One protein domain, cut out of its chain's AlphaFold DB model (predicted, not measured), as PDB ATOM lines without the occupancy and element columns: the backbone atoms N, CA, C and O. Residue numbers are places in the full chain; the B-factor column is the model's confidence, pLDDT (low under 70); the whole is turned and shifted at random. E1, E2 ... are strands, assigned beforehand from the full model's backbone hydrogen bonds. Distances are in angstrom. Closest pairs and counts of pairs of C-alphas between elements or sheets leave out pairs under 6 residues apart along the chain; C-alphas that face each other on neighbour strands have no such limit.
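Overview. This is residues 638 to 698 of the 1000 residues of the protein "SpoIID/LytB domain-containing protein" of Candidatus Omnitrophica bacterium (UniProt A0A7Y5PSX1). With little regular structure, the domain is a long hairpin, E4 and E5, widened by short E3 into a sheet; a small hairpin, E1 and E2, packs near its turn, and two long loops run between strands. The 61 printed residues hold five strands, E1 to E5, and no named helix; the class is all strand, with 24 residues in named elements. The sheet, E3 - E4 - E5, is an antiparallel meander, each strand the antiparallel neighbour of the one before; the printed part as a whole is only just compact, close to loose, with a radius of gyration of the C-alphas of 12.2 A and spans of 32 by 25 by 19 A.

Arrangement. Look first at inner strand E4, residues 681 to 688. In its hairpin with E5, residues 691 to 697, find N 683 and O 695 within hydrogen-bond range, 2.9 A. In its hairpin with E3, residues 661 to 663, find N 661 and O 684, 2.8 A. In the hairpin of E1, residues 638 to 640, and E2, residues 643 to 645, find N 643 and O 640, 2.9 A. The closest C-alphas of E2 and E4, Thr 643 and Ala 686, are 5.6 A apart.

Along the chain. Find C-alpha 638, where E1 begins, at (38.745, -46.877, -49.325). E4 runs 22.3 A from C-alpha 681 at (30.011, -44.165, -31.925); E5 runs 19.4 A to C-alpha 697 at (28.048, -48.859, -32.104).

Size, cuts and confidence. The C-alphas farthest apart, Ser 668 and Asp 689, are 33.9 A apart. The printed part has no cut; E2 to E3 and E3 to E4 are long links. In 32 residues, among them 646 to 659, pLDDT is under 70.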
ATOM      1  N   PRO A 638      37.867 -45.726 -49.476       43.16
ATOM      2  CA  PRO A 638      38.745 -46.877 -49.325       43.16
ATOM      3  C   PRO A 638      40.094 -46.536 -49.969       43.16
ATOM      4  O   PRO A 638      40.146 -46.105 -51.121       43.16
ATOM      5  N   VAL A 639      41.186 -46.698 -49.220       47.31
ATOM      6  CA  VAL A 639      42.548 -46.413 -49.717       47.31
ATOM      7  C   VAL A 639      43.212 -47.688 -50.240       47.31
ATOM      8  O   VAL A 639      43.994 -47.647 -51.187       47.31
ATOM      9  N   ALA A 640      42.845 -48.830 -49.661       45.19
ATOM     10  CA  ALA A 640      43.078 -50.172 -50.182       45.19
ATOM     11  C   ALA A 640      42.046 -51.131 -49.566       45.19
ATOM     12  O   ALA A 640      41.446 -50.817 -48.533       45.19
ATOM     13  N   LYS A 641      41.862 -52.329 -50.131       48.34
ATOM     14  CA  LYS A 641      41.160 -53.410 -49.430       48.34
ATOM     15  C   LYS A 641      41.786 -53.666 -48.056       48.34
ATOM     16  O   LYS A 641      42.956 -54.026 -47.951       48.34
ATOM     17  N   GLY A 642      40.959 -53.560 -47.025       59.16
ATOM     18  CA  GLY A 642      41.356 -53.680 -45.629       59.16
ATOM     19  C   GLY A 642      41.896 -52.386 -45.019       59.16
ATOM     20  O   GLY A 642      42.432 -52.471 -43.922       59.16
ATOM     21  N   THR A 643      41.768 -51.225 -45.677       67.75
ATOM     22  CA  THR A 643      42.339 -49.961 -45.179       67.75
ATOM     23  C   THR A 643      41.460 -48.733 -45.462       67.75
ATOM     24  O   THR A 643      41.189 -48.382 -46.614       67.75
ATOM     25  N   VAL A 644      41.071 -48.034 -44.394       71.62
ATOM     26  CA  VAL A 644      40.323 -46.765 -44.390       71.62
ATOM     27  C   VAL A 644      41.228 -45.619 -43.952       71.62
ATOM     28  O   VAL A 644      42.131 -45.802 -43.140       71.62
ATOM     29  N   GLN A 645      40.962 -44.424 -44.474       72.00
ATOM     30  CA  GLN A 645      41.612 -43.185 -44.061       72.00
ATOM     31  C   GLN A 645      40.602 -42.033 -44.131       72.00
ATOM     32  O   GLN A 645      39.747 -42.014 -45.022       72.00
ATOM     33  N   MET A 646      40.686 -41.071 -43.209       69.06
ATOM     34  CA  MET A 646      39.949 -39.810 -43.343       69.06
ATOM     35  C   MET A 646      40.767 -38.784 -44.122       69.06
ATOM     36  O   MET A 646      41.975 -38.649 -43.920       69.06
ATOM     37  N   PHE A 647      40.071 -38.008 -44.946       69.38
ATOM     38  CA  PHE A 647      40.598 -36.844 -45.653       69.38
ATOM     39  C   PHE A 647      39.817 -35.603 -45.213       69.38
ATOM     40  O   PHE A 647      38.655 -35.729 -44.828       69.38
ATOM     41  N   ASP A 648      40.438 -34.428 -45.243       67.06
ATOM     42  CA  ASP A 648      39.775 -33.150 -44.989       67.06
ATOM     43  C   ASP A 648      39.070 -32.593 -46.248       67.06
ATOM     44  O   ASP A 648      39.051 -33.221 -47.309       67.06
ATOM     45  N   GLU A 649      38.474 -31.400 -46.148       62.47
ATOM     46  CA  GLU A 649      37.811 -30.736 -47.285       62.47
ATOM     47  C   GLU A 649      38.778 -30.323 -48.415       62.47
ATOM     48  O   GLU A 649      38.332 -30.081 -49.537       62.47
ATOM     49  N   SER A 650      40.091 -30.268 -48.155       68.94
ATOM     50  CA  SER A 650      41.125 -30.025 -49.171       68.94
ATOM     51  C   SER A 650      41.605 -31.310 -49.862       68.94
ATOM     52  O   SER A 650      42.299 -31.245 -50.878       68.94
ATOM     53  N   GLY A 651      41.215 -32.480 -49.342       64.88
ATOM     54  CA  GLY A 651      41.703 -33.786 -49.780       64.88
ATOM     55  C   GLY A 651      43.017 -34.212 -49.115       64.88
ATOM     56  O   GLY A 651      43.622 -35.190 -49.553       64.88
ATOM     57  N   GLN A 652      43.468 -33.518 -48.064       69.94
ATOM     58  CA  GLN A 652      44.629 -33.924 -47.275       69.94
ATOM     59  C   GLN A 652      44.225 -34.990 -46.251       69.94
ATOM     60  O   GLN A 652      43.197 -34.875 -45.589       69.94
ATOM     61  N   ALA A 653      45.030 -36.044 -46.104       66.06
ATOM     62  CA  ALA A 653      44.779 -37.080 -45.105       66.06
ATOM     63  C   ALA A 653      44.901 -36.524 -43.673       66.06
ATOM     64  O   ALA A 653      45.902 -35.889 -43.335       66.06
ATOM     65  N   VAL A 654      43.900 -36.802 -42.833       69.44
ATOM     66  CA  VAL A 654      43.824 -36.388 -41.415       69.44
ATOM     67  C   VAL A 654      43.849 -37.561 -40.429       69.44
ATOM     68  O   VAL A 654      43.832 -37.353 -39.219       69.44
ATOM     69  N   THR A 655      43.950 -38.796 -40.927       67.75
ATOM     70  CA  THR A 655      44.375 -39.968 -40.144       67.75
ATOM     71  C   THR A 655      45.472 -40.719 -40.886       67.75
ATOM     72  O   THR A 655      45.610 -40.581 -42.104       67.75
ATOM     73  N   ASP A 656      46.201 -41.581 -40.184       69.75
ATOM     74  CA  ASP A 656      46.922 -42.673 -40.837       69.75
ATOM     75  C   ASP A 656      45.932 -43.669 -41.489       69.75
ATOM     76  O   ASP A 656      44.751 -43.698 -41.114       69.75
ATOM     77  N   PRO A 657      46.373 -44.484 -42.466       67.88
ATOM     78  CA  PRO A 657      45.570 -45.575 -43.010       67.88
ATOM     79  C   PRO A 657      45.451 -46.724 -41.990       67.88
ATOM     80  O   PRO A 657      46.466 -47.289 -41.580       67.88
ATOM     81  N   GLY A 658      44.229 -47.101 -41.602       65.94
ATOM     82  CA  GLY A 658      43.950 -48.137 -40.592       65.94
ATOM     83  C   GLY A 658      42.942 -49.192 -41.058       65.94
ATOM     84  O   GLY A 658      42.140 -48.940 -41.954       65.94
ATOM     85  N   THR A 659      42.966 -50.385 -40.456       69.00
ATOM     86  CA  THR A 659      42.027 -51.483 -40.778       69.00
ATOM     87  C   THR A 659      40.591 -51.195 -40.349       69.00
ATOM     88  O   THR A 659      39.652 -51.531 -41.071       69.00
ATOM     89  N   VAL A 660      40.441 -50.551 -39.193       75.06
ATOM     90  CA  VAL A 660      39.194 -49.988 -38.670       75.06
ATOM     91  C   VAL A 660      39.492 -48.554 -38.230       75.06
ATOM     92  O   VAL A 660      40.590 -48.261 -37.753       75.06
ATOM     93  N   LEU A 661      38.527 -47.666 -38.427       78.69
ATOM     94  CA  LEU A 661      38.548 -46.275 -37.999       78.69
ATOM     95  C   LEU A 661      37.397 -46.040 -37.015       78.69
ATOM     96  O   LEU A 661      36.232 -46.065 -37.419       78.69
ATOM     97  N   ASP A 662      37.733 -45.753 -35.761       78.94
ATOM     98  CA  ASP A 662      36.761 -45.392 -34.730       78.94
ATOM     99  C   ASP A 662      36.475 -43.885 -34.759       78.94
ATOM    100  O   ASP A 662      37.374 -43.048 -34.651       78.94
ATOM    101  N   ILE A 663      35.198 -43.535 -34.885       79.75
ATOM    102  CA  ILE A 663      34.677 -42.170 -34.911       79.75
ATOM    103  C   ILE A 663      33.870 -41.972 -33.623       79.75
ATOM    104  O   ILE A 663      32.719 -42.401 -33.512       79.75
ATOM    105  N   VAL A 664      34.501 -41.331 -32.639       75.38
ATOM    106  CA  VAL A 664      33.975 -41.126 -31.279       75.38
ATOM    107  C   VAL A 664      33.756 -39.626 -31.033       75.38
ATOM    108  O   VAL A 664      34.666 -38.834 -31.297       75.38
ATOM    109  N   PRO A 665      32.592 -39.183 -30.518       68.94
ATOM    110  CA  PRO A 665      32.373 -37.776 -30.202       68.94
ATOM    111  C   PRO A 665      33.155 -37.377 -28.938       68.94
ATOM    112  O   PRO A 665      32.926 -37.896 -27.851       68.94
ATOM    113  N   LEU A 666      34.063 -36.402 -29.055       57.41
ATOM    114  CA  LEU A 666      34.947 -35.963 -27.954       57.41
ATOM    115  C   LEU A 666      34.256 -35.128 -26.853       57.41
ATOM    116  O   LEU A 666      34.915 -34.580 -25.973       57.41
ATOM    117  N   THR A 667      32.934 -34.972 -26.917       60.47
ATOM    118  CA  THR A 667      32.092 -34.215 -25.972       60.47
ATOM    119  C   THR A 667      30.684 -34.823 -25.977       60.47
ATOM    120  O   THR A 667      30.411 -35.728 -26.756       60.47
ATOM    121  N   SER A 668      29.739 -34.272 -25.208       56.00
ATOM    122  CA  SER A 668      28.301 -34.590 -25.324       56.00
ATOM    123  C   SER A 668      27.643 -34.160 -26.655       56.00
ATOM    124  O   SER A 668      26.419 -34.246 -26.797       56.00
ATOM    125  N   SER A 669      28.432 -33.700 -27.633       54.62
ATOM    126  CA  SER A 669      27.994 -33.500 -29.019       54.62
ATOM    127  C   SER A 669      27.641 -34.837 -29.676       54.62
ATOM    128  O   SER A 669      28.074 -35.899 -29.236       54.62
ATOM    129  N   ARG A 670      26.849 -34.797 -30.749       67.50
ATOM    130  CA  ARG A 670      26.360 -35.997 -31.443       67.50
ATOM    131  C   ARG A 670      27.045 -36.147 -32.794       67.50
ATOM    132  O   ARG A 670      27.418 -35.152 -33.410       67.50
ATOM    133  N   LEU A 671      27.170 -37.385 -33.261       74.94
ATOM    134  CA  LEU A 671      27.570 -37.662 -34.637       74.94
ATOM    135  C   LEU A 671      26.348 -37.445 -35.539       74.94
ATOM    136  O   LEU A 671      25.278 -38.001 -35.281       74.94
ATOM    137  N   GLU A 672      26.490 -36.619 -36.573       71.81
ATOM    138  CA  GLU A 672      25.421 -36.317 -37.529       71.81
ATOM    139  C   GLU A 672      25.806 -36.774 -38.935       71.81
ATOM    140  O   GLU A 672      26.912 -36.525 -39.410       71.81
ATOM    141  N   TYR A 673      24.867 -37.414 -39.629       70.25
ATOM    142  CA  TYR A 673      25.024 -37.849 -41.013       70.25
ATOM    143  C   TYR A 673      23.774 -37.461 -41.809       70.25
ATOM    144  O   TYR A 673      22.657 -37.753 -41.391       70.25
ATOM    145  N   ASN A 674      23.945 -36.762 -42.939       68.38
ATOM    146  CA  ASN A 674      22.849 -36.181 -43.735       68.38
ATOM    147  C   ASN A 674      21.847 -35.335 -42.908       68.38
ATOM    148  O   ASN A 674      20.634 -35.445 -43.091       68.38
ATOM    149  N   ASN A 675      22.354 -34.486 -42.003       71.06
ATOM    150  CA  ASN A 675      21.575 -33.657 -41.063       71.06
ATOM    151  C   ASN A 675      20.678 -34.466 -40.103       71.06
ATOM    152  O   ASN A 675      19.654 -33.971 -39.629       71.06
ATOM    153  N   ASN A 676      21.038 -35.722 -39.839       77.56
ATOM    154  CA  ASN A 676      20.352 -36.601 -38.908       77.56
ATOM    155  C   ASN A 676      21.325 -37.048 -37.815       77.56
ATOM    156  O   ASN A 676      22.373 -37.615 -38.120       77.56
ATOM    157  N   GLY A 677      20.981 -36.796 -36.552       83.38
ATOM    158  CA  GLY A 677      21.793 -37.215 -35.411       83.38
ATOM    159  C   GLY A 677      21.686 -38.712 -35.135       83.38
ATOM    160  O   GLY A 677      20.610 -39.297 -35.249       83.38
ATOM    161  N   PHE A 678      22.792 -39.317 -34.723       86.06
ATOM    162  CA  PHE A 678      22.882 -40.712 -34.298       86.06
ATOM    163  C   PHE A 678      23.302 -40.806 -32.824       86.06
ATOM    164  O   PHE A 678      23.710 -39.818 -32.205       86.06
ATOM    165  N   TYR A 679      23.127 -41.992 -32.249       85.50
ATOM    166  CA  TYR A 679      23.595 -42.342 -30.909       85.50
ATOM    167  C   TYR A 679      24.979 -42.992 -30.960       85.50
ATOM    168  O   TYR A 679      25.395 -43.444 -32.021       85.50
ATOM    169  N   GLY A 680      25.662 -43.072 -29.817       85.50
ATOM    170  CA  GLY A 680      26.916 -43.817 -29.683       85.50
ATOM    171  C   GLY A 680      28.041 -43.365 -30.624       85.50
ATOM    172  O   GLY A 680      28.191 -42.176 -30.915       85.50
ATOM    173  N   ASN A 681      28.833 -44.338 -31.074       86.44
ATOM    174  CA  ASN A 681      30.011 -44.165 -31.925       86.44
ATOM    175  C   ASN A 681      29.744 -44.702 -33.340       86.44
ATOM    176  O   ASN A 681      28.807 -45.474 -33.562       86.44
ATOM    177  N   PHE A 682      30.610 -44.370 -34.294       85.56
ATOM    178  CA  PHE A 682      30.686 -45.090 -35.567       85.56
ATOM    179  C   PHE A 682      32.036 -45.797 -35.711       85.56
ATOM    180  O   PHE A 682      33.065 -45.222 -35.379       85.56
ATOM    181  N   GLN A 683      32.041 -47.008 -36.264       85.44
ATOM    182  CA  GLN A 683      33.244 -47.698 -36.737       85.44
ATOM    183  C   GLN A 683      33.193 -47.796 -38.266       85.44
ATOM    184  O   GLN A 683      32.138 -48.098 -38.831       85.44
ATOM    185  N   ALA A 684      34.309 -47.554 -38.954       83.12
ATOM    186  CA  ALA A 684      34.395 -47.621 -40.413       83.12
ATOM    187  C   ALA A 684      35.532 -48.538 -40.889       83.12
ATOM    188  O   ALA A 684      36.663 -48.420 -40.424       83.12
ATOM    189  N   TYR A 685      35.257 -49.424 -41.851       79.94
ATOM    190  CA  TYR A 685      36.257 -50.310 -42.471       79.94
ATOM    191  C   TYR A 685      35.959 -50.555 -43.959       79.94
ATOM    192  O   TYR A 685      34.835 -50.372 -44.429       79.94
ATOM    193  N   ALA A 686      36.983 -50.961 -44.718       77.81
ATOM    194  CA  ALA A 686      36.922 -51.167 -46.168       77.81
ATOM    195  C   ALA A 686      37.121 -52.655 -46.525       77.81
ATOM    196  O   ALA A 686      38.239 -53.070 -46.829       77.81
ATOM    197  N   PRO A 687      36.073 -53.499 -46.499       67.50
ATOM    198  CA  PRO A 687      36.195 -54.930 -46.816       67.50
ATOM    199  C   PRO A 687      36.539 -55.226 -48.295       67.50
ATOM    200  O   PRO A 687      36.880 -56.362 -48.642       67.50
ATOM    201  N   GLY A 688      36.504 -54.218 -49.172       65.50
ATOM    202  CA  GLY A 688      37.028 -54.265 -50.538       65.50
ATOM    203  C   GLY A 688      37.423 -52.875 -51.044       65.50
ATOM    204  O   GLY A 688      37.054 -51.869 -50.447       65.50
ATOM    205  N   ASP A 689      38.149 -52.819 -52.160       58.78
ATOM    206  CA  ASP A 689      38.775 -51.590 -52.680       58.78
ATOM    207  C   ASP A 689      37.779 -50.507 -53.148       58.78
ATOM    208  O   ASP A 689      38.149 -49.347 -53.277       58.78
ATOM    209  N   ASP A 690      36.518 -50.877 -53.397       65.38
ATOM    210  CA  ASP A 690      35.459 -49.999 -53.931       65.38
ATOM    211  C   ASP A 690      34.407 -49.569 -52.882       65.38
ATOM    212  O   ASP A 690      33.515 -48.781 -53.209       65.38
ATOM    213  N   TRP A 691      34.418 -50.118 -51.657       65.44
ATOM    214  CA  TRP A 691      33.306 -49.931 -50.712       65.44
ATOM    215  C   TRP A 691      33.703 -49.915 -49.234       65.44
ATOM    216  O   TRP A 691      34.552 -50.673 -48.771       65.44
ATOM    217  N   LEU A 692      33.006 -49.050 -48.498       75.38
ATOM    218  CA  LEU A 692      33.104 -48.853 -47.059       75.38
ATOM    219  C   LEU A 692      31.888 -49.480 -46.361       75.38
ATOM    220  O   LEU A 692      30.767 -49.381 -46.869       75.38
ATOM    221  N   VAL A 693      32.089 -50.046 -45.172       78.00
ATOM    222  CA  VAL A 693      31.023 -50.283 -44.190       78.00
ATOM    223  C   VAL A 693      31.167 -49.263 -43.066       78.00
ATOM    224  O   VAL A 693      32.277 -48.987 -42.614       78.00
ATOM    225  N   LEU A 694      30.037 -48.708 -42.629       82.75
ATOM    226  CA  LEU A 694      29.927 -47.809 -41.485       82.75
ATOM    227  C   LEU A 694      28.947 -48.441 -40.487       82.75
ATOM    228  O   LEU A 694      27.760 -48.567 -40.787       82.75
ATOM    229  N   VAL A 695      29.448 -48.864 -39.328       87.19
ATOM    230  CA  VAL A 695      28.681 -49.529 -38.264       87.19
ATOM    231  C   VAL A 695      28.423 -48.526 -37.148       87.19
ATOM    232  O   VAL A 695      29.359 -47.884 -36.683       87.19
ATOM    233  N   ASN A 696      27.171 -48.374 -36.712       88.94
ATOM    234  CA  ASN A 696      26.852 -47.575 -35.528       88.94
ATOM    235  C   ASN A 696      26.955 -48.471 -34.285       88.94
ATOM    236  O   ASN A 696      26.182 -49.415 -34.152       88.94
ATOM    237  N   GLU A 697      27.897 -48.179 -33.391       89.38
ATOM    238  CA  GLU A 697      28.048 -48.859 -32.104       89.38
ATOM    239  C   GLU A 697      27.284 -48.074 -31.028       89.38
ATOM    240  O   GLU A 697      27.631 -46.932 -30.715       89.38
ATOM    241  N   LEU A 698      26.226 -48.667 -30.474       90.00
ATOM    242  CA  LEU A 698      25.322 -48.031 -29.511       90.00
ATOM    243  C   LEU A 698      24.650 -49.058 -28.591       90.00
ATOM    244  O   LEU A 698      24.576 -50.241 -28.916       90.00
TER     245      LEU A 698